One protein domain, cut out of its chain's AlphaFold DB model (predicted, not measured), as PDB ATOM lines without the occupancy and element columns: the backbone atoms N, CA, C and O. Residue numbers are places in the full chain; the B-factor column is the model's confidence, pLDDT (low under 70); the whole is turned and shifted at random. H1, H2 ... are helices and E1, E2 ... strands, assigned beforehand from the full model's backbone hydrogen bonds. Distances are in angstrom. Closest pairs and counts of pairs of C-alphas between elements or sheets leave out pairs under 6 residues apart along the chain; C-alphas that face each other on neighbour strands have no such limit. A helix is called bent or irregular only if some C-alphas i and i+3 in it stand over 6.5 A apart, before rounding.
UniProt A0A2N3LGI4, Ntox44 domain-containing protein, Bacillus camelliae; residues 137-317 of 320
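This is residues 137 to 317 of the 320 residues of the protein "Ntox44 domain-containing protein" of Bacillus camelliae (UniProt A0A2N3LGI4). Two long helices, H1 and H2, make a long hairpin; H3 folds back along the last part of H2 and beside H1, and H5 runs alongside H2, so that H1, H2, H3 and H5 form an up-and-down bundle, each running against the one before it in the chain. On the side of H5 away from H1 and H2, H8 crosses H5 closely and H6 starts beside both, with H7 beyond H6; the small hairpin of E1 and E2 sits where H5 begins. The printed part has 181 residues, in the order H1, H2, H3, H4, E1, E2, H5, H6, H7, H8, with one antiparallel sheet in the order E1 - E2. It is mostly helix and compact, with a radius of gyration of the C-alphas of 17.0 A and spans of 55 by 40 by 33 A.

Start with H1, residues 137 to 168, whose residues 153 to 164 touch residues 183 to 194 of H2, residues 176 to 209. The two form a helical hairpin at a shallow tilt of 22 degrees, opposite ways; their closest C-alphas, of Ile 153 and Phe 194, are 7.2 A apart. Next look at H3, residues 211 to 226, which makes a helical hairpin with H2 at a shallow tilt of 17 degrees; the closest C-alphas, of Tyr 205 and Ala 214, are 4.9 A apart. H3 also touches H1, the same way, at a shallow tilt of 34 degrees, only just short of steep, with the C-alphas of Ile 146 and Val 221 closest at 5.4 A. Go on to H4, residues 235 to 238, and the hairpin of E1, residues 243 to 246, and E2, residues 249 to 252, where N 244 and O 251 are within hydrogen-bond range at 2.8 A. The closest C-alphas of H2 and E1, of Thr 181 and Thr 245, are 6.4 A apart. The hub is H5, residues 253 to 267, which touches four helices. With H2 it runs the same way at a shallow tilt of 29 degrees, C-alphas 195 and 267 being closest at 5.4 A. H4 touches it at Lys 235 and Gly 257, whose C-alphas are closest at 5.5 A. H6, residues 272 to 285, touches it at a steep tilt of 52 degrees, the C-alphas of Gly 262 and Leu 275 being closest at 6.5 A. H8, residues 301 to 316, touches it at a steep tilt of 43 degrees, the same way, with C-alphas 263 and 310 closest at 4.2 A. H6 and H8 touch at a steep tilt of 35.1 degrees, only just past shallow, with C-alphas 276 and 304 closest at 5.8 A. H7, residues 291 to 295, is irregular, with C-alphas 292 and 295 7.3 A apart; it is close to H6 but not clearly touching, C-alphas 284 and 291 being closest at 7.6 A. Every O i to N i+4 pair is within hydrogen-bond range in H1, H3, H5 and H8, against 26 of 30 in H2, 8 of 10 in H6 and 0 of 1 in H7, where 0 of 2 O i to N i+3 pairs are; H4 is too short for such a pair.

Find C-alpha 137 at (41.523, 132.900, 2.243); from there H1 runs 46.7 A to C-alpha 168. H2 begins at C-alpha 176, (81.359, 162.515, 11.233), and runs 48.1 A to residue 209. H3, from 211 to 226, measures 22.0 A, H5, from 253 to 267, 20.6 A, and H6, from 272 to 285, 20.5 A. H4, residues 235 to 238, E1, 243 to 246, E2, 249 to 252, and H7, 291 to 295, are the short ones. H8 runs 22.0 A from residue 301 to C-alpha 316 at (81.591, 135.233, -1.414).

The C-alphas farthest apart are those of Lys 137 and Arg 174, at 55.5 A. The printed part has no cut, and no link is long. The mean pLDDT of the printed part is 81.4; look for values under 70 at residues 166 to 179 and 277 to 301.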
ATOM      1  N   LYS A 137      41.059 133.083   0.863       89.19
ATOM      2  CA  LYS A 137      41.523 132.900   2.243       89.19
ATOM      3  C   LYS A 137      43.048 132.998   2.356       89.19
ATOM      4  O   LYS A 137      43.534 133.736   3.201       89.19
ATOM      5  N   ASP A 138      43.794 132.328   1.470       86.69
ATOM      6  CA  ASP A 138      45.266 132.395   1.478       86.69
ATOM      7  C   ASP A 138      45.778 133.820   1.251       86.69
ATOM      8  O   ASP A 138      46.782 134.211   1.834       86.69
ATOM      9  N   LYS A 139      45.109 134.602   0.394       83.00
ATOM     10  CA  LYS A 139      45.501 135.995   0.129       83.00
ATOM     11  C   LYS A 139      45.292 136.888   1.346       83.00
ATOM     12  O   LYS A 139      46.174 137.679   1.657       83.00
ATOM     13  N   GLU A 140      44.148 136.756   2.013       87.62
ATOM     14  CA  GLU A 140      43.832 137.512   3.232       87.62
ATOM     15  C   GLU A 140      44.791 137.140   4.376       87.62
ATOM     16  O   GLU A 140      45.285 138.011   5.092       87.62
ATOM     17  N   GLU A 141      45.115 135.851   4.509       91.56
ATOM     18  CA  GLU A 141      46.103 135.347   5.468       91.56
ATOM     19  C   GLU A 141      47.512 135.885   5.162       91.56
ATOM     20  O   GLU A 141      48.178 136.405   6.056       91.56
ATOM     21  N   LEU A 142      47.950 135.835   3.897       89.44
ATOM     22  CA  LEU A 142      49.239 136.379   3.455       89.44
ATOM     23  C   LEU A 142      49.363 137.878   3.704       89.44
ATOM     24  O   LEU A 142      50.407 138.322   4.166       89.44
ATOM     25  N   GLU A 143      48.321 138.652   3.401       86.31
ATOM     26  CA  GLU A 143      48.291 140.094   3.655       86.31
ATOM     27  C   GLU A 143      48.559 140.392   5.135       86.31
ATOM     28  O   GLU A 143      49.402 141.234   5.450       86.31
ATOM     29  N   LYS A 144      47.907 139.648   6.035       91.81
ATOM     30  CA  LYS A 144      48.125 139.777   7.476       91.81
ATOM     31  C   LYS A 144      49.553 139.393   7.875       91.81
ATOM     32  O   LYS A 144      50.216 140.178   8.543       91.81
ATOM     33  N   ILE A 145      50.042 138.232   7.430       95.06
ATOM     34  CA  ILE A 145      51.395 137.746   7.754       95.06
ATOM     35  C   ILE A 145      52.463 138.739   7.278       95.06
ATOM     36  O   ILE A 145      53.379 139.062   8.028       95.06
ATOM     37  N   ILE A 146      52.348 139.236   6.044       90.00
ATOM     38  CA  ILE A 146      53.290 140.211   5.482       90.00
ATOM     39  C   ILE A 146      53.278 141.493   6.314       90.00
ATOM     40  O   ILE A 146      54.341 142.013   6.641       90.00
ATOM     41  N   PHE A 147      52.097 142.004   6.665       89.94
ATOM     42  CA  PHE A 147      51.975 143.224   7.456       89.94
ATOM     43  C   PHE A 147      52.588 143.076   8.855       89.94
ATOM     44  O   PHE A 147      53.343 143.948   9.287       89.94
ATOM     45  N   ASP A 148      52.284 141.973   9.538       95.00
ATOM     46  CA  ASP A 148      52.788 141.700  10.883       95.00
ATOM     47  C   ASP A 148      54.323 141.554  10.876       95.00
ATOM     48  O   ASP A 148      55.000 142.152  11.714       95.00
ATOM     49  N   GLU A 149      54.883 140.854   9.882       96.25
ATOM     50  CA  GLU A 149      56.334 140.695   9.704       96.25
ATOM     51  C   GLU A 149      57.027 142.034   9.417       96.25
ATOM     52  O   GLU A 149      58.017 142.373  10.062       96.25
ATOM     53  N   VAL A 150      56.494 142.830   8.481       92.56
ATOM     54  CA  VAL A 150      57.046 144.153   8.139       92.56
ATOM     55  C   VAL A 150      57.069 145.049   9.370       92.56
ATOM     56  O   VAL A 150      58.094 145.656   9.663       92.56
ATOM     57  N   LYS A 151      55.970 145.095  10.129       95.50
ATOM     58  CA  LYS A 151      55.878 145.919  11.335       95.50
ATOM     59  C   LYS A 151      56.842 145.450  12.428       95.50
ATOM     60  O   LYS A 151      57.409 146.278  13.139       95.50
ATOM     61  N   MET A 152      57.031 144.139  12.572       96.75
ATOM     62  CA  MET A 152      58.009 143.571  13.501       96.75
ATOM     63  C   MET A 152      59.435 144.000  13.131       96.75
ATOM     64  O   MET A 152      60.146 144.516  13.995       96.75
ATOM     65  N   ILE A 153      59.813 143.878  11.852       95.75
ATOM     66  CA  ILE A 153      61.123 144.316  11.349       95.75
ATOM     67  C   ILE A 153      61.298 145.823  11.561       95.75
ATOM     68  O   ILE A 153      62.322 146.245  12.090       95.75
ATOM     69  N   GLU A 154      60.306 146.636  11.189       93.88
ATOM     70  CA  GLU A 154      60.346 148.091  11.369       93.88
ATOM     71  C   GLU A 154      60.591 148.470  12.832       93.88
ATOM     72  O   GLU A 154      61.502 149.243  13.122       93.88
ATOM     73  N   ASN A 155      59.831 147.885  13.762       95.00
ATOM     74  CA  ASN A 155      59.961 148.175  15.187       95.00
ATOM     75  C   ASN A 155      61.335 147.779  15.741       95.00
ATOM     76  O   ASN A 155      61.949 148.562  16.463       95.00
ATOM     77  N   GLU A 156      61.824 146.578  15.422       94.69
ATOM     78  CA  GLU A 156      63.116 146.113  15.933       94.69
ATOM     79  C   GLU A 156      64.277 146.892  15.305       94.69
ATOM     80  O   GLU A 156      65.226 147.233  16.008       94.69
ATOM     81  N   VAL A 157      64.194 147.250  14.017       91.12
ATOM     82  CA  VAL A 157      65.214 148.090  13.380       91.12
ATOM     83  C   VAL A 157      65.230 149.490  13.985       91.12
ATOM     84  O   VAL A 157      66.303 149.964  14.346       91.12
ATOM     85  N   ILE A 158      64.070 150.128  14.171       90.50
ATOM     86  CA  ILE A 158      63.976 151.451  14.810       90.50
ATOM     87  C   ILE A 158      64.567 151.412  16.220       90.50
ATOM     88  O   ILE A 158      65.388 152.261  16.554       90.50
ATOM     89  N   ARG A 159      64.201 150.405  17.022       92.25
ATOM     90  CA  ARG A 159      64.695 150.249  18.393       92.25
ATOM     91  C   ARG A 159      66.216 150.086  18.440       92.25
ATOM     92  O   ARG A 159      66.890 150.714  19.246       92.25
ATOM     93  N   ARG A 160      66.781 149.261  17.558       89.56
ATOM     94  CA  ARG A 160      68.235 149.048  17.494       89.56
ATOM     95  C   ARG A 160      68.975 150.267  16.962       89.56
ATOM     96  O   ARG A 160      70.067 150.552  17.434       89.56
ATOM     97  N   LEU A 161      68.393 150.981  16.001       84.38
ATOM     98  CA  LEU A 161      68.962 152.222  15.486       84.38
ATOM     99  C   LEU A 161      68.958 153.324  16.543       84.38
ATOM    100  O   LEU A 161      69.958 154.020  16.662       84.38
ATOM    101  N   SER A 162      67.898 153.456  17.349       84.56
ATOM    102  CA  SER A 162      67.899 154.420  18.455       84.56
ATOM    103  C   SER A 162      68.976 154.103  19.491       84.56
ATOM    104  O   SER A 162      69.651 155.021  19.945       84.56
ATOM    105  N   ASP A 163      69.185 152.820  19.809       82.31
ATOM    106  CA  ASP A 163      70.248 152.394  20.729       82.31
ATOM    107  C   ASP A 163      71.642 152.772  20.188       82.31
ATOM    108  O   ASP A 163      72.508 153.201  20.948       82.31
ATOM    109  N   ILE A 164      71.849 152.651  18.869       75.62
ATOM    110  CA  ILE A 164      73.095 153.041  18.190       75.62
ATOM    111  C   ILE A 164      73.288 154.560  18.256       75.62
ATOM    112  O   ILE A 164      74.330 155.018  18.716       75.62
ATOM    113  N   THR A 165      72.278 155.343  17.865       71.44
ATOM    114  CA  THR A 165      72.371 156.810  17.849       71.44
ATOM    115  C   THR A 165      72.648 157.381  19.241       71.44
ATOM    116  O   THR A 165      73.510 158.244  19.385       71.44
ATOM    117  N   LEU A 166      71.973 156.872  20.280       65.38
ATOM    118  CA  LEU A 166      72.158 157.323  21.666       65.38
ATOM    119  C   LEU A 166      73.547 156.977  22.221       65.38
ATOM    120  O   LEU A 166      74.126 157.765  22.965       65.38
ATOM    121  N   ALA A 167      74.103 155.818  21.860       61.47
ATOM    122  CA  ALA A 167      75.450 155.428  22.274       61.47
ATOM    123  C   ALA A 167      76.552 156.254  21.578       61.47
ATOM    124  O   ALA A 167      77.676 156.335  22.076       61.47
ATOM    125  N   GLU A 168      76.239 156.863  20.432       62.75
ATOM    126  CA  GLU A 168      77.197 157.521  19.541       62.75
ATOM    127  C   GLU A 168      77.171 159.061  19.594       62.75
ATOM    128  O   GLU A 168      78.096 159.695  19.078       62.75
ATOM    129  N   GLU A 169      76.191 159.682  20.264       56.88
ATOM    130  CA  GLU A 169      76.127 161.144  20.480       56.88
ATOM    131  C   GLU A 169      77.437 161.780  20.994       56.88
ATOM    132  O   GLU A 169      77.829 162.826  20.469       56.88
ATOM    133  N   PRO A 170      78.198 161.167  21.925       54.94
ATOM    134  CA  PRO A 170      79.476 161.728  22.371       54.94
ATOM    135  C   PRO A 170      80.587 161.693  21.302       54.94
ATOM    136  O   PRO A 170      81.539 162.471  21.372       54.94
ATOM    137  N   LEU A 171      80.488 160.798  20.308       53.31
ATOM    138  CA  LEU A 171      81.479 160.584  19.239       53.31
ATOM    139  C   LEU A 171      81.152 161.364  17.951       53.31
ATOM    140  O   LEU A 171      82.063 161.695  17.184       53.31
ATOM    141  N   LEU A 172      79.878 161.719  17.742       53.31
ATOM    142  CA  LEU A 172      79.362 162.507  16.610       53.31
ATOM    143  C   LEU A 172      80.085 163.847  16.397       53.31
ATOM    144  O   LEU A 172      80.155 164.333  15.267       53.31
ATOM    145  N   ASN A 173      80.660 164.419  17.458       53.97
ATOM    146  CA  ASN A 173      81.283 165.742  17.440       53.97
ATOM    147  C   ASN A 173      82.754 165.764  16.974       53.97
ATOM    148  O   ASN A 173      83.300 166.847  16.783       53.97
ATOM    149  N   ARG A 174      83.417 164.606  16.792       55.00
ATOM    150  CA  ARG A 174      84.860 164.551  16.452       55.00
ATOM    151  C   ARG A 174      85.204 164.024  15.057       55.00
ATOM    152  O   ARG A 174      86.227 164.445  14.538       55.00
ATOM    153  N   ASP A 175      84.403 163.143  14.448       59.88
ATOM    154  CA  ASP A 175      84.746 162.518  13.150       59.88
ATOM    155  C   ASP A 175      83.493 161.965  12.420       59.88
ATOM    156  O   ASP A 175      83.260 160.756  12.323       59.88
ATOM    157  N   ARG A 176      82.658 162.858  11.865       57.31
ATOM    158  CA  ARG A 176      81.359 162.515  11.233       57.31
ATOM    159  C   ARG A 176      81.469 161.447  10.116       57.31
ATOM    160  O   ARG A 176      80.554 160.641   9.945       57.31
ATOM    161  N   LYS A 177      82.599 161.383   9.390       57.50
ATOM    162  CA  LYS A 177      82.840 160.381   8.326       57.50
ATOM    163  C   LYS A 177      83.070 158.961   8.871       57.50
ATOM    164  O   LYS A 177      82.432 158.032   8.381       57.50
ATOM    165  N   LYS A 178      83.919 158.778   9.895       58.72
ATOM    166  CA  LYS A 178      84.216 157.443  10.470       58.72
ATOM    167  C   LYS A 178      83.007 156.828  11.165       58.72
ATOM    168  O   LYS A 178      82.792 155.621  11.070       58.72
ATOM    169  N   LEU A 179      82.202 157.665  11.815       58.69
ATOM    170  CA  LEU A 179      80.979 157.222  12.467       58.69
ATOM    171  C   LEU A 179      79.979 156.627  11.467       58.69
ATOM    172  O   LEU A 179      79.328 155.623  11.746       58.69
ATOM    173  N   THR A 180      79.922 157.182  10.254       70.88
ATOM    174  CA  THR A 180      78.974 156.692   9.253       70.88
ATOM    175  C   THR A 180      79.360 155.323   8.685       70.88
ATOM    176  O   THR A 180      78.478 154.501   8.458       70.88
ATOM    177  N   THR A 181      80.654 155.013   8.515       76.75
ATOM    178  CA  THR A 181      81.086 153.670   8.072       76.75
ATOM    179  C   THR A 181      80.709 152.594   9.093       76.75
ATOM    180  O   THR A 181      80.197 151.539   8.713       76.75
ATOM    181  N   PHE A 182      80.906 152.866  10.387       82.56
ATOM    182  CA  PHE A 182      80.491 151.952  11.453       82.56
ATOM    183  C   PHE A 182      78.968 151.774  11.483       82.56
ATOM    184  O   PHE A 182      78.486 150.642  11.522       82.56
ATOM    185  N   MET A 183      78.209 152.870  11.377       84.75
ATOM    186  CA  MET A 183      76.749 152.824  11.305       84.75
ATOM    187  C   MET A 183      76.266 151.993  10.104       84.75
ATOM    188  O   MET A 183      75.409 151.127  10.267       84.75
ATOM    189  N   ILE A 184      76.845 152.187   8.912       89.56
ATOM    190  CA  ILE A 184      76.523 151.393   7.715       89.56
ATOM    191  C   ILE A 184      76.768 149.904   7.990       89.56
ATOM    192  O   ILE A 184      75.868 149.091   7.774       89.56
ATOM    193  N   ALA A 185      77.935 149.541   8.526       90.56
ATOM    194  CA  ALA A 185      78.253 148.154   8.860       90.56
ATOM    195  C   ALA A 185      77.253 147.551   9.864       90.56
ATOM    196  O   ALA A 185      76.746 146.444   9.662       90.56
ATOM    197  N   ARG A 186      76.881 148.303  10.908       90.31
ATOM    198  CA  ARG A 186      75.859 147.885  11.881       90.31
ATOM    199  C   ARG A 186      74.493 147.666  11.246       90.31
ATOM    200  O   ARG A 186      73.839 146.675  11.571       90.31
ATOM    201  N   ILE A 187      74.079 148.526  10.317       91.88
ATOM    202  CA  ILE A 187      72.815 148.341   9.599       91.88
ATOM    203  C   ILE A 187      72.855 147.062   8.755       91.88
ATOM    204  O   ILE A 187      71.904 146.279   8.796       91.88
ATOM    205  N   TYR A 188      73.968 146.782   8.070       95.12
ATOM    206  CA  TYR A 188      74.139 145.519   7.347       95.12
ATOM    207  C   TYR A 188      74.034 144.306   8.287       95.12
ATOM    208  O   TYR A 188      73.291 143.364   8.005       95.12
ATOM    209  N   GLN A 189      74.721 144.335   9.432       94.12
ATOM    210  CA  GLN A 189      74.690 143.263  10.438       94.12
ATOM    211  C   GLN A 189      73.306 143.040  11.065       94.12
ATOM    212  O   GLN A 189      72.981 141.921  11.475       94.12
ATOM    213  N   LEU A 190      72.500 144.094  11.175       93.94
ATOM    214  CA  LEU A 190      71.138 144.018  11.685       93.94
ATOM    215  C   LEU A 190      70.200 143.418  10.633       93.94
ATOM    216  O   LEU A 190      69.541 142.406  10.882       93.94
ATOM    217  N   ASN A 191      70.198 143.994   9.433       95.81
ATOM    218  CA  ASN A 191      69.275 143.627   8.362       95.81
ATOM    219  C   ASN A 191      69.524 142.211   7.831       95.81
ATOM    220  O   ASN A 191      68.576 141.495   7.499       95.81
ATOM    221  N   ILE A 192      70.778 141.746   7.842       96.81
ATOM    222  CA  ILE A 192      71.124 140.407   7.357       96.81
ATOM    223  C   ILE A 192      70.449 139.285   8.157       96.81
ATOM    224  O   ILE A 192      70.200 138.208   7.612       96.81
ATOM    225  N   ARG A 193      70.133 139.515   9.440       96.00
ATOM    226  CA  ARG A 193      69.434 138.530  10.282       96.00
ATOM    227  C   ARG A 193      68.008 138.325   9.788       96.00
ATOM    228  O   ARG A 193      67.639 137.205   9.447       96.00
ATOM    229  N   PHE A 194      67.268 139.416   9.624       97.69
ATOM    230  CA  PHE A 194      65.911 139.392   9.082       97.69
ATOM    231  C   PHE A 194      65.864 138.873   7.643       97.69
ATOM    232  O   PHE A 194      64.952 138.134   7.294       97.69
ATOM    233  N   ALA A 195      66.858 139.189   6.806       97.75
ATOM    234  CA  ALA A 195      66.932 138.637   5.453       97.75
ATOM    235  C   ALA A 195      67.053 137.101   5.477       97.75
ATOM    236  O   ALA A 195      66.354 136.397   4.747       97.75
ATOM    237  N   LYS A 196      67.894 136.559   6.365       97.81
ATOM    238  CA  LYS A 196      68.026 135.108   6.559       97.81
ATOM    239  C   LYS A 196      66.758 134.481   7.138       97.81
ATOM    240  O   LYS A 196      66.370 133.399   6.696       97.81
ATOM    241  N   ASP A 197      66.096 135.154   8.074       97.88
ATOM    242  CA  ASP A 197      64.816 134.703   8.630       97.88
ATOM    243  C   ASP A 197      63.725 134.670   7.554       97.88
ATOM    244  O   ASP A 197      63.008 133.676   7.431       97.88
ATOM    245  N   LEU A 198      63.685 135.681   6.685       96.88
ATOM    246  CA  LEU A 198      62.791 135.742   5.535       96.88
ATOM    247  C   LEU A 198      63.020 134.559   4.575       96.88
ATOM    248  O   LEU A 198      62.058 133.928   4.128       96.88
ATOM    249  N   LYS A 199      64.284 134.198   4.305       97.56
ATOM    250  CA  LYS A 199      64.636 132.997   3.527       97.56
ATOM    251  C   LYS A 199      64.183 131.711   4.223       97.56
ATOM    252  O   LYS A 199      63.623 130.830   3.574       97.56
ATOM    253  N   ARG A 200      64.398 131.583   5.534       98.31
ATOM    254  CA  ARG A 200      63.970 130.405   6.308       98.31
ATOM    255  C   ARG A 200      62.448 130.244   6.281       98.31
ATOM    256  O   ARG A 200      61.953 129.153   6.008       98.31
ATOM    257  N   ASN A 201      61.713 131.329   6.502       97.75
ATOM    258  CA  ASN A 201      60.254 131.341   6.460       97.75
ATOM    259  C   ASN A 201      59.731 131.018   5.055       97.75
ATOM    260  O   ASN A 201      58.788 130.241   4.918       97.75
ATOM    261  N   TYR A 202      60.387 131.525   4.006       95.88
ATOM    262  CA  TYR A 202      60.112 131.129   2.625       95.88
ATOM    263  C   TYR A 202      60.217 129.611   2.427       95.88
ATOM    264  O   TYR A 202      59.272 129.007   1.923       95.88
ATOM    265  N   GLU A 203      61.309 128.974   2.855       97.12
ATOM    266  CA  GLU A 203      61.470 127.519   2.707       97.12
ATOM    267  C   GLU A 203      60.413 126.736   3.505       97.12
ATOM    268  O   GLU A 203      59.875 125.735   3.022       97.12
ATOM    269  N   ASN A 204      60.047 127.221   4.695       97.75
ATOM    270  CA  ASN A 204      58.988 126.626   5.512       97.75
ATOM    271  C   ASN A 204      57.613 126.722   4.834       97.75
ATOM    272  O   ASN A 204      56.888 125.726   4.749       97.75
ATOM    273  N   TYR A 205      57.256 127.893   4.301       95.50
ATOM    274  CA  TYR A 205      56.006 128.079   3.563       95.50
ATOM    275  C   TYR A 205      55.994 127.324   2.237       95.50
ATOM    276  O   TYR A 205      54.951 126.818   1.831       95.50
ATOM    277  N   LYS A 206      57.143 127.190   1.570       92.12
ATOM    278  CA  LYS A 206      57.249 126.441   0.315       92.12
ATOM    279  C   LYS A 206      56.894 124.973   0.535       92.12
ATOM    280  O   LYS A 206      56.166 124.408  -0.277       92.12
ATOM    281  N   LYS A 207      57.353 124.393   1.649       93.00
ATOM    282  CA  LYS A 207      57.041 123.015   2.058       93.00
ATOM    283  C   LYS A 207      55.590 122.843   2.517       93.00
ATOM    284  O   LYS A 207      54.961 121.864   2.140       93.00
ATOM    285  N   SER A 208      55.059 123.773   3.314       94.94
ATOM    286  CA  SER A 208      53.747 123.612   3.969       94.94
ATOM    287  C   SER A 208      52.550 124.141   3.170       94.94
ATOM    288  O   SER A 208      51.460 123.583   3.255       94.94
ATOM    289  N   ARG A 209      52.726 125.219   2.398       90.56
ATOM    290  CA  ARG A 209      51.653 125.938   1.677       90.56
ATOM    291  C   ARG A 209      51.889 126.031   0.168       90.56
ATOM    292  O   ARG A 209      51.021 126.498  -0.568       90.56
ATOM    293  N   GLY A 210      53.045 125.573  -0.303       85.88
ATOM    294  CA  GLY A 210      53.419 125.573  -1.709       85.88
ATOM    295  C   GLY A 210      54.107 126.859  -2.170       85.88
ATOM    296  O   GLY A 210      54.122 127.899  -1.511       85.88
ATOM    297  N   GLU A 211      54.696 126.777  -3.359       83.19
ATOM    298  CA  GLU A 211      55.599 127.798  -3.896       83.19
ATOM    299  C   GLU A 211      54.934 129.165  -4.124       83.19
ATOM    300  O   GLU A 211      55.548 130.196  -3.856       83.19
ATOM    301  N   ALA A 212      53.677 129.195  -4.572       79.88
ATOM    302  CA  ALA A 212      52.953 130.447  -4.807       79.88
ATOM    303  C   ALA A 212      52.762 131.256  -3.515       79.88
ATOM    304  O   ALA A 212      52.942 132.475  -3.518       79.88
ATOM    305  N   PHE A 213      52.430 130.579  -2.413       87.81
ATOM    306  CA  PHE A 213      52.277 131.203  -1.100       87.81
ATOM    307  C   PHE A 213      53.624 131.732  -0.609       87.81
ATOM    308  O   PHE A 213      53.756 132.914  -0.301       87.81
ATOM    309  N   ALA A 214      54.647 130.874  -0.631       90.88
ATOM    310  CA  ALA A 214      55.990 131.212  -0.179       90.88
ATOM    311  C   ALA A 214      56.593 132.399  -0.943       90.88
ATOM    312  O   ALA A 214      57.103 133.336  -0.328       90.88
ATOM    313  N   ASN A 215      56.507 132.393  -2.277       85.69
ATOM    314  CA  ASN A 215      57.020 133.487  -3.101       85.69
ATOM    315  C   ASN A 215      56.275 134.795  -2.821       85.69
ATOM    316  O   ASN A 215      56.923 135.831  -2.707       85.69
ATOM    317  N   THR A 216      54.947 134.748  -2.665       82.38
ATOM    318  CA  THR A 216      54.139 135.941  -2.370       82.38
ATOM    319  C   THR A 216      54.501 136.533  -1.011       82.38
ATOM    320  O   THR A 216      54.705 137.741  -0.920       82.38
ATOM    321  N   TYR A 217      54.651 135.695   0.020       91.50
ATOM    322  CA  TYR A 217      55.134 136.114   1.336       91.50
ATOM    323  C   TYR A 217      56.501 136.798   1.235       91.50
ATOM    324  O   TYR A 217      56.649 137.957   1.619       91.50
ATOM    325  N   ARG A 218      57.489 136.098   0.661       91.88
ATOM    326  CA  ARG A 218      58.870 136.575   0.613       91.88
ATOM    327  C   ARG A 218      59.000 137.891  -0.155       91.88
ATOM    328  O   ARG A 218      59.644 138.820   0.322       91.88
ATOM    329  N   LEU A 219      58.383 137.965  -1.335       85.31
ATOM    330  CA  LEU A 219      58.378 139.169  -2.168       85.31
ATOM    331  C   LEU A 219      57.633 140.318  -1.505       85.31
ATOM    332  O   LEU A 219      58.108 141.446  -1.559       85.31
ATOM    333  N   GLY A 220      56.488 140.033  -0.883       82.56
ATOM    334  CA  GLY A 220      55.683 141.038  -0.202       82.56
ATOM    335  C   GLY A 220      56.457 141.717   0.921       82.56
ATOM    336  O   GLY A 220      56.574 142.939   0.918       82.56
ATOM    337  N   VAL A 221      57.038 140.933   1.835       91.06
ATOM    338  CA  VAL A 221      57.842 141.473   2.944       91.06
ATOM    339  C   VAL A 221      59.031 142.266   2.408       91.06
ATOM    340  O   VAL A 221      59.188 143.430   2.772       91.06
ATOM    341  N   PHE A 222      59.819 141.675   1.500       90.00
ATOM    342  CA  PHE A 222      61.010 142.324   0.949       90.00
ATOM    343  C   PHE A 222      60.673 143.650   0.257       90.00
ATOM    344  O   PHE A 222      61.286 144.667   0.554       90.00
ATOM    345  N   TYR A 223      59.632 143.683  -0.578       84.75
ATOM    346  CA  TYR A 223      59.174 144.911  -1.228       84.75
ATOM    347  C   TYR A 223      58.844 146.017  -0.218       84.75
ATOM    348  O   TYR A 223      59.237 147.170  -0.404       84.75
ATOM    349  N   TYR A 224      58.104 145.695   0.846       81.19
ATOM    350  CA  TYR A 224      57.650 146.710   1.794       81.19
ATOM    351  C   TYR A 224      58.780 147.322   2.610       81.19
ATOM    352  O   TYR A 224      58.714 148.522   2.890       81.19
ATOM    353  N   ILE A 225      59.797 146.530   2.950       89.00
ATOM    354  CA  ILE A 225      60.951 147.011   3.708       89.00
ATOM    355  C   ILE A 225      61.962 147.749   2.817       89.00
ATOM    356  O   ILE A 225      62.598 148.672   3.315       89.00
ATOM    357  N   THR A 226      62.079 147.421   1.520       86.88
ATOM    358  CA  THR A 226      63.088 148.020   0.616       86.88
ATOM    359  C   THR A 226      62.592 149.124  -0.314       86.88
ATOM    360  O   THR A 226      63.414 149.806  -0.918       86.88
ATOM    361  N   ARG A 227      61.278 149.282  -0.518       79.25
ATOM    362  CA  ARG A 227      60.724 150.387  -1.330       79.25
ATOM    363  C   ARG A 227      61.196 151.747  -0.800       79.25
ATOM    364  O   ARG A 227      61.542 151.847   0.372       79.25
ATOM    365  N   SER A 228      61.077 152.813  -1.593       77.00
ATOM    366  CA  SER A 228      61.296 154.180  -1.109       77.00
ATOM    367  C   SER A 228      60.494 154.446   0.160       77.00
ATOM    368  O   SER A 228      59.290 154.151   0.232       77.00
ATOM    369  N   ASN A 229      61.161 155.030   1.153       78.56
ATOM    370  CA  ASN A 229      60.625 155.232   2.504       78.56
ATOM    371  C   ASN A 229      60.410 153.950   3.324       78.56
ATOM    372  O   ASN A 229      59.812 154.009   4.397       78.56
ATOM    373  N   GLY A 230      60.889 152.804   2.848       81.50
ATOM    374  CA  GLY A 230      61.005 151.576   3.620       81.50
ATOM    375  C   GLY A 230      62.113 151.681   4.667       81.50
ATOM    376  O   GLY A 230      62.929 152.607   4.651       81.50
ATOM    377  N   ILE A 231      62.129 150.747   5.615       90.88
ATOM    378  CA  ILE A 231      63.117 150.743   6.702       90.88
ATOM    379  C   ILE A 231      64.514 150.294   6.245       90.88
ATOM    380  O   ILE A 231      65.505 150.599   6.898       90.88
ATOM    381  N   TRP A 232      64.613 149.604   5.104       91.00
ATOM    382  CA  TRP A 232      65.877 149.192   4.475       91.00
ATOM    383  C   TRP A 232      66.330 150.109   3.342       91.00
ATOM    384  O   TRP A 232      67.350 149.841   2.702       91.00
ATOM    385  N   ASP A 233      65.592 151.189   3.104       88.25
ATOM    386  CA  ASP A 233      65.980 152.257   2.193       88.25
ATOM    387  C   ASP A 233      67.089 153.104   2.839       88.25
ATOM    388  O   ASP A 233      66.846 154.157   3.434       88.25
ATOM    389  N   LEU A 234      68.321 152.581   2.780       86.00
ATOM    390  CA  LEU A 234      69.505 153.174   3.412       86.00
ATOM    391  C   LEU A 234      69.762 154.610   2.970       86.00
ATOM    392  O   LEU A 234      70.267 155.408   3.758       86.00
ATOM    393  N   LYS A 235      69.387 154.939   1.736       83.50
ATOM    394  CA  LYS A 235      69.535 156.261   1.128       83.50
ATOM    395  C   LYS A 235      68.908 157.370   1.971       83.50
ATOM    396  O   LYS A 235      69.420 158.480   2.026       83.50
ATOM    397  N   ARG A 236      67.875 157.054   2.756       81.06
ATOM    398  CA  ARG A 236      67.243 157.992   3.702       81.06
ATOM    399  C   ARG A 236      68.117 158.360   4.892       81.06
ATOM    400  O   ARG A 236      67.906 159.403   5.499       81.06
ATOM    401  N   ILE A 237      69.017 157.460   5.270       82.31
ATOM    402  CA  ILE A 237      69.883 157.596   6.441       82.31
ATOM    403  C   ILE A 237      71.190 158.276   6.030       82.31
ATOM    404  O   ILE A 237      71.687 159.136   6.750       82.31
ATOM    405  N   ILE A 238      71.733 157.898   4.871       84.94
ATOM    406  CA  ILE A 238      73.076 158.311   4.438       84.94
ATOM    407  C   ILE A 238      73.060 159.378   3.322       84.94
ATOM    408  O   ILE A 238      74.043 160.081   3.107       84.94
ATOM    409  N   GLY A 239      71.928 159.576   2.645       83.31
ATOM    410  CA  GLY A 239      71.785 160.501   1.516       83.31
ATOM    411  C   GLY A 239      72.482 160.013   0.241       83.31
ATOM    412  O   GLY A 239      73.573 159.456   0.291       83.31
ATOM    413  N   ASP A 240      71.870 160.253  -0.917       83.44
ATOM    414  CA  ASP A 240      72.306 159.674  -2.201       83.44
ATOM    415  C   ASP A 240      73.713 160.131  -2.624       83.44
ATOM    416  O   ASP A 240      74.550 159.329  -3.040       83.44
ATOM    417  N   GLY A 241      73.997 161.429  -2.480       84.62
ATOM    418  CA  GLY A 241      75.239 162.053  -2.950       84.62
ATOM    419  C   GLY A 241      76.396 162.048  -1.948       84.62
ATOM    420  O   GLY A 241      77.495 162.481  -2.290       84.62
ATOM    421  N   THR A 242      76.180 161.599  -0.709       85.69
ATOM    422  CA  THR A 242      77.213 161.673   0.334       85.69
ATOM    423  C   THR A 242      78.277 160.600   0.108       85.69
ATOM    424  O   THR A 242      77.940 159.432  -0.057       85.69
ATOM    425  N   ILE A 243      79.558 160.983   0.128       88.56
ATOM    426  CA  ILE A 243      80.693 160.067  -0.062       88.56
ATOM    427  C   ILE A 243      81.141 159.469   1.276       88.56
ATOM    428  O   ILE A 243      81.423 160.193   2.236       88.56
ATOM    429  N   TYR A 244      81.277 158.144   1.300       87.00
ATOM    430  CA  TYR A 244      81.722 157.343   2.433       87.00
ATOM    431  C   TYR A 244      82.879 156.431   2.052       87.00
ATOM    432  O   TYR A 244      82.960 155.952   0.925       87.00
ATOM    433  N   THR A 245      83.727 156.111   3.029       88.88
ATOM    434  CA  THR A 245      84.656 154.987   2.902       88.88
ATOM    435  C   THR A 245      83.883 153.695   3.152       88.88
ATOM    436  O   THR A 245      83.540 153.372   4.293       88.88
ATOM    437  N   PHE A 246      83.588 152.965   2.082       88.62
ATOM    438  CA  PHE A 246      82.879 151.693   2.084       88.62
ATOM    439  C   PHE A 246      83.807 150.619   1.522       88.62
ATOM    440  O   PHE A 246      84.277 150.725   0.395       88.62
ATOM    441  N   ARG A 247      84.106 149.594   2.329       86.88
ATOM    442  CA  ARG A 247      85.044 148.512   1.963       86.88
ATOM    443  C   ARG A 247      86.447 149.005   1.563       86.88
ATOM    444  O   ARG A 247      87.127 148.364   0.773       86.88
ATOM    445  N   GLY A 248      86.886 150.132   2.123       86.25
ATOM    446  CA  GLY A 248      88.183 150.743   1.808       86.25
ATOM    447  C   GLY A 248      88.185 151.637   0.564       86.25
ATOM    448  O   GLY A 248      89.193 152.284   0.307       86.25
ATOM    449  N   GLU A 249      87.067 151.740  -0.155       89.94
ATOM    450  CA  GLU A 249      86.910 152.610  -1.323       89.94
ATOM    451  C   GLU A 249      85.946 153.764  -1.031       89.94
ATOM    452  O   GLU A 249      85.050 153.652  -0.192       89.94
ATOM    453  N   GLU A 250      86.098 154.880  -1.741       91.69
ATOM    454  CA  GLU A 250      85.115 155.960  -1.696       91.69
ATOM    455  C   GLU A 250      83.900 155.604  -2.560       91.69
ATOM    456  O   GLU A 250      84.009 155.416  -3.772       91.69
ATOM    457  N   LYS A 251      82.727 155.507  -1.929       92.69
ATOM    458  CA  LYS A 251      81.439 155.254  -2.588       92.69
ATOM    459  C   LYS A 251      80.402 156.254  -2.099       92.69
ATOM    460  O   LYS A 251      80.418 156.652  -0.935       92.69
ATOM    461  N   ASN A 252      79.487 156.650  -2.976       92.00
ATOM    462  CA  ASN A 252      78.360 157.492  -2.589       92.00
ATOM    463  C   ASN A 252      77.235 156.665  -1.930       92.00
ATOM    464  O   ASN A 252      77.223 155.430  -1.985       92.00
ATOM    465  N   GLY A 253      76.283 157.341  -1.289       89.06
ATOM    466  CA  GLY A 253      75.144 156.680  -0.655       89.06
ATOM    467  C   GLY A 253      74.223 155.958  -1.640       89.06
ATOM    468  O   GLY A 253      73.653 154.928  -1.277       89.06
ATOM    469  N   GLU A 254      74.146 156.422  -2.890       89.75
ATOM    470  CA  GLU A 254      73.427 155.745  -3.976       89.75
ATOM    471  C   GLU A 254      73.963 154.318  -4.187       89.75
ATOM    472  O   GLU A 254      73.214 153.342  -4.054       89.75
ATOM    473  N   TYR A 255      75.280 154.183  -4.392       93.25
ATOM    474  CA  TYR A 255      75.958 152.893  -4.514       93.25
ATOM    475  C   TYR A 255      75.725 152.025  -3.277       93.25
ATOM    476  O   TYR A 255      75.332 150.868  -3.396       93.25
ATOM    477  N   ILE A 256      75.924 152.574  -2.074       94.06
ATOM    478  CA  ILE A 256      75.821 151.806  -0.822       94.06
ATOM    479  C   ILE A 256      74.389 151.306  -0.588       94.06
ATOM    480  O   ILE A 256      74.200 150.180  -0.118       94.06
ATOM    481  N   GLY A 257      73.380 152.107  -0.937       92.31
ATOM    482  CA  GLY A 257      71.974 151.719  -0.870       92.31
ATOM    483  C   GLY A 257      71.619 150.611  -1.862       92.31
ATOM    484  O   GLY A 257      70.991 149.620  -1.480       92.31
ATOM    485  N   ASN A 258      72.070 150.729  -3.112       93.31
ATOM    486  CA  ASN A 258      71.840 149.724  -4.155       93.31
ATOM    487  C   ASN A 258      72.605 148.416  -3.861       93.31
ATOM    488  O   ASN A 258      72.051 147.319  -3.978       93.31
ATOM    489  N   HIS A 259      73.831 148.521  -3.351       95.88
ATOM    490  CA  HIS A 259      74.610 147.397  -2.838       95.88
ATOM    491  C   HIS A 259      73.899 146.697  -1.674       95.88
ATOM    492  O   HIS A 259      73.770 145.471  -1.665       95.88
ATOM    493  N   HIS A 260      73.360 147.457  -0.719       95.94
ATOM    494  CA  HIS A 260      72.614 146.903   0.412       95.94
ATOM    495  C   HIS A 260      71.374 146.138  -0.049       95.94
ATOM    496  O   HIS A 260      71.121 145.031   0.427       95.94
ATOM    497  N   PHE A 261      70.632 146.682  -1.017       94.25
ATOM    498  CA  PHE A 261      69.495 145.998  -1.630       94.25
ATOM    499  C   PHE A 261      69.897 144.644  -2.238       94.25
ATOM    500  O   PHE A 261      69.253 143.628  -1.960       94.25
ATOM    501  N   GLY A 262      70.988 144.605  -3.012       95.25
ATOM    502  CA  GLY A 262      71.520 143.371  -3.601       95.25
ATOM    503  C   GLY A 262      71.971 142.346  -2.556       95.25
ATOM    504  O   GLY A 262      71.606 141.166  -2.630       95.25
ATOM    505  N   TYR A 263      72.703 142.806  -1.541       97.75
ATOM    506  CA  TYR A 263      73.225 141.977  -0.457       97.75
ATOM    507  C   TYR A 263      72.095 141.355   0.379       97.75
ATOM    508  O   TYR A 263      72.036 140.135   0.561       97.75
ATOM    509  N   MET A 264      71.130 142.168   0.826       97.69
ATOM    510  CA  MET A 264      69.988 141.686   1.608       97.69
ATOM    511  C   MET A 264      69.035 140.824   0.779       97.69
ATOM    512  O   MET A 264      68.514 139.825   1.277       97.69
ATOM    513  N   GLY A 265      68.830 141.152  -0.497       95.50
ATOM    514  CA  GLY A 265      68.017 140.343  -1.402       95.50
ATOM    515  C   GLY A 265      68.603 138.948  -1.628       95.50
ATOM    516  O   GLY A 265      67.885 137.946  -1.569       95.50
ATOM    517  N   SER A 266      69.921 138.865  -1.811       97.00
ATOM    518  CA  SER A 266      70.625 137.586  -1.943       97.00
ATOM    519  C   SER A 266      70.525 136.759  -0.663       97.00
ATOM    520  O   SER A 266      70.272 135.550  -0.709       97.00
ATOM    521  N   ALA A 267      70.604 137.413   0.497       97.81
ATOM    522  CA  ALA A 267      70.397 136.765   1.784       97.81
ATOM    523  C   ALA A 267      68.965 136.272   2.017       97.81
ATOM    524  O   ALA A 267      68.780 135.177   2.553       97.81
ATOM    525  N   ALA A 268      67.967 137.007   1.523       96.38
ATOM    526  CA  ALA A 268      66.573 136.567   1.447       96.38
ATOM    527  C   ALA A 268      66.354 135.423   0.432       96.38
ATOM    528  O   ALA A 268      65.279 134.820   0.364       96.38
ATOM    529  N   GLY A 269      67.383 135.057  -0.338       94.69
ATOM    530  CA  GLY A 269      67.371 133.940  -1.277       94.69
ATOM    531  C   GLY A 269      66.821 134.294  -2.657       94.69
ATOM    532  O   GLY A 269      66.356 133.396  -3.365       94.69
ATOM    533  N   PHE A 270      66.805 135.573  -3.031       90.88
ATOM    534  CA  PHE A 270      66.545 135.979  -4.409       90.88
ATOM    535  C   PHE A 270      67.793 135.783  -5.270       90.88
ATOM    536  O   PHE A 270      68.918 135.931  -4.801       90.88
ATOM    537  N   SER A 271      67.602 135.467  -6.550       90.38
ATOM    538  CA  SER A 271      68.706 135.486  -7.515       90.38
ATOM    539  C   SER A 271      69.112 136.926  -7.839       90.38
ATOM    540  O   SER A 271      68.230 137.778  -7.971       90.38
ATOM    541  N   CYS A 272      70.398 137.167  -8.099       88.00
ATOM    542  CA  CYS A 272      70.904 138.476  -8.531       88.00
ATOM    543  C   CYS A 272      70.149 139.034  -9.753       88.00
ATOM    544  O   CYS A 272      69.766 140.202  -9.757       88.00
ATOM    545  N   ASN A 273      69.852 138.190 -10.749       81.31
ATOM    546  CA  ASN A 273      69.098 138.599 -11.940       81.31
ATOM    547  C   ASN A 273      67.713 139.148 -11.583       81.31
ATOM    548  O   ASN A 273      67.312 140.198 -12.077       81.31
ATOM    549  N   MET A 274      66.999 138.461 -10.690       80.88
ATOM    550  CA  MET A 274      65.693 138.914 -10.213       80.88
ATOM    551  C   MET A 274      65.790 140.272  -9.515       80.88
ATOM    552  O   MET A 274      64.983 141.144  -9.816       80.88
ATOM    553  N   LEU A 275      66.780 140.463  -8.637       85.88
ATOM    554  CA  LEU A 275      66.965 141.715  -7.895       85.88
ATOM    555  C   LEU A 275      67.216 142.898  -8.833       85.88
ATOM    556  O   LEU A 275      66.554 143.928  -8.705       85.88
ATOM    557  N   ARG A 276      68.087 142.712  -9.829       82.69
ATOM    558  CA  ARG A 276      68.384 143.720 -10.857       82.69
ATOM    559  C   ARG A 276      67.145 144.082 -11.680       82.69
ATOM    560  O   ARG A 276      66.865 145.261 -11.867       82.69
ATOM    561  N   ILE A 277      66.354 143.085 -12.092       68.56
ATOM    562  CA  ILE A 277      65.082 143.312 -12.800       68.56
ATOM    563  C   ILE A 277      64.107 144.101 -11.913       68.56
ATOM    564  O   ILE A 277      63.513 145.078 -12.359       68.56
ATOM    565  N   THR A 278      63.942 143.707 -10.646       66.94
ATOM    566  CA  THR A 278      62.975 144.357  -9.748       66.94
ATOM    567  C   THR A 278      63.348 145.789  -9.373       66.94
ATOM    568  O   THR A 278      62.445 146.612  -9.235       66.94
ATOM    569  N   ALA A 279      64.640 146.101  -9.240       66.94
ATOM    570  CA  ALA A 279      65.103 147.456  -8.949       66.94
ATOM    571  C   ALA A 279      64.761 148.425 -10.094       66.94
ATOM    572  O   ALA A 279      64.172 149.477  -9.845       66.94
ATOM    573  N   GLY A 280      64.990 148.012 -11.346       57.38
ATOM    574  CA  GLY A 280      64.608 148.799 -12.523       57.38
ATOM    575  C   GLY A 280      63.090 148.982 -12.667       57.38
ATOM    576  O   GLY A 280      62.605 150.063 -12.993       57.38
ATOM    577  N   MET A 281      62.298 147.952 -12.343       51.72
ATOM    578  CA  MET A 281      60.829 148.032 -12.408       51.72
ATOM    579  C   MET A 281      60.218 148.976 -11.356       51.72
ATOM    580  O   MET A 281      59.170 149.577 -11.603       51.72
ATOM    581  N   TYR A 282      60.848 149.113 -10.185       50.19
ATOM    582  CA  TYR A 282      60.366 149.989  -9.116       50.19
ATOM    583  C   TYR A 282      60.443 151.476  -9.508       50.19
ATOM    584  O   TYR A 282      59.478 152.207  -9.274       50.19
ATOM    585  N   GLN A 283      61.521 151.891 -10.184       44.31
ATOM    586  CA  GLN A 283      61.720 153.265 -10.666       44.31
ATOM    587  C   GLN A 283      60.654 153.686 -11.706       44.31
ATOM    588  O   GLN A 283      60.136 154.804 -11.663       44.31
ATOM    589  N   VAL A 284      60.222 152.765 -12.577       37.25
ATOM    590  CA  VAL A 284      59.136 153.006 -13.555       37.25
ATOM    591  C   VAL A 284      57.781 153.199 -12.859       37.25
ATOM    592  O   VAL A 284      56.997 154.079 -13.223       37.25
ATOM    593  N   TYR A 285      57.493 152.409 -11.819       43.16
ATOM    594  CA  TYR A 285      56.234 152.508 -11.071       43.16
ATOM    595  C   TYR A 285      56.128 153.806 -10.250       43.16
ATOM    596  O   TYR A 285      55.028 154.339 -10.086       43.16
ATOM    597  N   SER A 286      57.253 154.362  -9.780       46.78
ATOM    598  CA  SER A 286      57.308 155.651  -9.070       46.78
ATOM    599  C   SER A 286      57.188 156.898  -9.969       46.78
ATOM    600  O   SER A 286      57.258 158.005  -9.444       46.78
ATOM    601  N   ARG A 287      56.907 156.737 -11.277       43.72
ATOM    602  CA  ARG A 287      56.676 157.804 -12.284       43.72
ATOM    603  C   ARG A 287      57.904 158.640 -12.702       43.72
ATOM    604  O   ARG A 287      57.735 159.806 -13.041       43.72
ATOM    605  N   THR A 288      59.108 158.067 -12.766       43.00
ATOM    606  CA  THR A 288      60.304 158.780 -13.279       43.00
ATOM    607  C   THR A 288      60.790 158.340 -14.669       43.00
ATOM    608  O   THR A 288      61.718 158.950 -15.188       43.00
ATOM    609  N   SER A 289      60.166 157.358 -15.341       32.66
ATOM    610  CA  SER A 289      60.581 156.955 -16.702       32.66
ATOM    611  C   SER A 289      59.478 156.277 -17.548       32.66
ATOM    612  O   SER A 289      58.526 155.688 -17.035       32.66
ATOM    613  N   HIS A 290      59.578 156.423 -18.879       33.50
ATOM    614  CA  HIS A 290      58.596 155.985 -19.888       33.50
ATOM    615  C   HIS A 290      58.578 154.457 -20.134       33.50
ATOM    616  O   HIS A 290      59.591 153.775 -20.033       33.50
ATOM    617  N   TRP A 291      57.443 153.915 -20.594       32.62
ATOM    618  CA  TRP A 291      57.241 152.486 -20.923       32.62
ATOM    619  C   TRP A 291      58.247 151.879 -21.930       32.62
ATOM    620  O   TRP A 291      58.354 150.659 -22.030       32.62
ATOM    621  N   LYS A 292      59.003 152.713 -22.658       30.00
ATOM    622  CA  LYS A 292      60.030 152.303 -23.631       30.00
ATOM    623  C   LYS A 292      61.246 151.612 -22.989       30.00
ATOM    624  O   LYS A 292      61.932 150.864 -23.673       30.00
ATOM    625  N   TYR A 293      61.480 151.794 -21.688       31.56
ATOM    626  CA  TYR A 293      62.650 151.238 -20.994       31.56
ATOM    627  C   TYR A 293      62.479 149.773 -20.552       31.56
ATOM    628  O   TYR A 293      63.431 149.179 -20.053       31.56
ATOM    629  N   LEU A 294      61.309 149.147 -20.810       32.91
ATOM    630  CA  LEU A 294      60.981 147.769 -20.391       32.91
ATOM    631  C   LEU A 294      62.003 146.698 -20.828       32.91
ATOM    632  O   LEU A 294      62.095 145.633 -20.219       32.91
ATOM    633  N   PHE A 295      62.772 146.998 -21.874       31.66
ATOM    634  CA  PHE A 295      63.675 146.069 -22.546       31.66
ATOM    635  C   PHE A 295      65.174 146.417 -22.415       31.66
ATOM    636  O   PHE A 295      65.983 145.687 -22.982       31.66
ATOM    637  N   SER A 296      65.575 147.465 -21.671       29.41
ATOM    638  CA  SER A 296      66.992 147.893 -21.552       29.41
ATOM    639  C   SER A 296      67.656 147.636 -20.190       29.41
ATOM    640  O   SER A 296      68.740 148.148 -19.942       29.41
ATOM    641  N   TYR A 297      67.043 146.863 -19.285       43.88
ATOM    642  CA  TYR A 297      67.490 146.746 -17.880       43.88
ATOM    643  C   TYR A 297      67.511 148.079 -17.096       43.88
ATOM    644  O   TYR A 297      67.986 148.094 -15.964       43.88
ATOM    645  N   PHE A 298      66.900 149.139 -17.645       48.69
ATOM    646  CA  PHE A 298      66.514 150.382 -16.964       48.69
ATOM    647  C   PHE A 298      67.682 151.187 -16.345       48.69
ATOM    648  O   PHE A 298      67.707 151.472 -15.154       48.69
ATOM    649  N   ASP A 299      68.631 151.543 -17.217       50.12
ATOM    650  CA  ASP A 299      69.244 152.870 -17.447       50.12
ATOM    651  C   ASP A 299      70.079 153.640 -16.401       50.12
ATOM    652  O   ASP A 299      70.573 154.714 -16.744       50.12
ATOM    653  N   HIS A 300      70.438 153.072 -15.249       54.06
ATOM    654  CA  HIS A 300      71.739 153.413 -14.640       54.06
ATOM    655  C   HIS A 300      72.579 152.139 -14.479       54.06
ATOM    656  O   HIS A 300      72.348 151.361 -13.550       54.06
ATOM    657  N   PRO A 301      73.546 151.864 -15.385       67.44
ATOM    658  CA  PRO A 301      74.393 150.670 -15.284       67.44
ATOM    659  C   PRO A 301      75.102 150.588 -13.926       67.44
ATOM    660  O   PRO A 301      75.318 149.496 -13.411       67.44
ATOM    661  N   GLU A 302      75.375 151.738 -13.313       77.62
ATOM    662  CA  GLU A 302      75.947 151.881 -11.974       77.62
ATOM    663  C   GLU A 302      75.061 151.268 -10.874       77.62
ATOM    664  O   GLU A 302      75.575 150.521 -10.042       77.62
ATOM    665  N   ASP A 303      73.738 151.467 -10.912       80.44
ATOM    666  CA  ASP A 303      72.795 150.871  -9.950       80.44
ATOM    667  C   ASP A 303      72.749 149.349 -10.096       80.44
ATOM    668  O   ASP A 303      72.783 148.598  -9.116       80.44
ATOM    669  N   SER A 304      72.701 148.881 -11.348       83.50
ATOM    670  CA  SER A 304      72.703 147.453 -11.672       83.50
ATOM    671  C   SER A 304      73.997 146.775 -11.215       83.50
ATOM    672  O   SER A 304      73.951 145.648 -10.712       83.50
ATOM    673  N   ASN A 305      75.129 147.469 -11.360       90.12
ATOM    674  CA  ASN A 305      76.444 147.012 -10.921       90.12
ATOM    675  C   ASN A 305      76.542 146.994  -9.395       90.12
ATOM    676  O   ASN A 305      76.917 145.971  -8.841       90.12
ATOM    677  N   ALA A 306      76.100 148.046  -8.702       93.44
ATOM    678  CA  ALA A 306      76.089 148.081  -7.239       93.44
ATOM    679  C   ALA A 306      75.252 146.934  -6.645       93.44
ATOM    680  O   ALA A 306      75.681 146.258  -5.710       93.44
ATOM    681  N   ILE A 307      74.076 146.651  -7.222       93.44
ATOM    682  CA  ILE A 307      73.258 145.493  -6.830       93.44
ATOM    683  C   ILE A 307      74.018 144.184  -7.070       93.44
ATOM    684  O   ILE A 307      73.979 143.295  -6.217       93.44
ATOM    685  N   ALA A 308      74.684 144.042  -8.219       94.25
ATOM    686  CA  ALA A 308      75.466 142.852  -8.547       94.25
ATOM    687  C   ALA A 308      76.655 142.654  -7.591       94.25
ATOM    688  O   ALA A 308      76.877 141.531  -7.132       94.25
ATOM    689  N   ASP A 309      77.350 143.730  -7.226       96.31
ATOM    690  CA  ASP A 309      78.424 143.730  -6.232       96.31
ATOM    691  C   ASP A 309      77.895 143.251  -4.880       96.31
ATOM    692  O   ASP A 309      78.436 142.312  -4.302       96.31
ATOM    693  N   GLY A 310      76.755 143.788  -4.428       97.06
ATOM    694  CA  GLY A 310      76.116 143.355  -3.186       97.06
ATOM    695  C   GLY A 310      75.725 141.878  -3.194       97.06
ATOM    696  O   GLY A 310      75.904 141.171  -2.198       97.06
ATOM    697  N   CYS A 311      75.232 141.374  -4.327       97.25
ATOM    698  CA  CYS A 311      74.963 139.947  -4.485       97.25
ATOM    699  C   CYS A 311      76.252 139.114  -4.390       97.25
ATOM    700  O   CYS A 311      76.272 138.084  -3.713       97.25
ATOM    701  N   THR A 312      77.320 139.568  -5.045       97.31
ATOM    702  CA  THR A 312      78.628 138.900  -5.080       97.31
ATOM    703  C   THR A 312      79.280 138.865  -3.701       97.31
ATOM    704  O   THR A 312      79.763 137.819  -3.271       97.31
ATOM    705  N   ASP A 313      79.224 139.965  -2.957       97.06
ATOM    706  CA  ASP A 313      79.729 140.058  -1.590       97.06
ATOM    707  C   ASP A 313      79.023 139.070  -0.659       97.06
ATOM    708  O   ASP A 313      79.669 138.355   0.107       97.06
ATOM    709  N   TYR A 314      77.695 138.960  -0.757       97.50
ATOM    710  CA  TYR A 314      76.962 137.982   0.043       97.50
ATOM    711  C   TYR A 314      77.356 136.541  -0.314       97.50
ATOM    712  O   TYR A 314      77.568 135.715   0.577       97.50
ATOM    713  N   VAL A 315      77.464 136.231  -1.611       95.88
ATOM    714  CA  VAL A 315      77.813 134.886  -2.101       95.88
ATOM    715  C   VAL A 315      79.250 134.499  -1.743       95.88
ATOM    716  O   VAL A 315      79.488 133.355  -1.365       95.88
ATOM    717  N   SER A 316      80.190 135.443  -1.809       96.19
ATOM    718  CA  SER A 316      81.591 135.233  -1.414       96.19
ATOM    719  C   SER A 316      81.785 135.133   0.104       96.19
ATOM    720  O   SER A 316      82.856 134.748   0.566       96.19
ATOM    721  N   GLY A 317      80.747 135.432   0.891       94.25
ATOM    722  CA  GLY A 317      80.784 135.355   2.347       94.25
ATOM    723  C   GLY A 317      81.436 136.565   3.013       94.25
ATOM    724  O   GLY A 317      81.815 136.457   4.183       94.25
TER     725      GLY A 317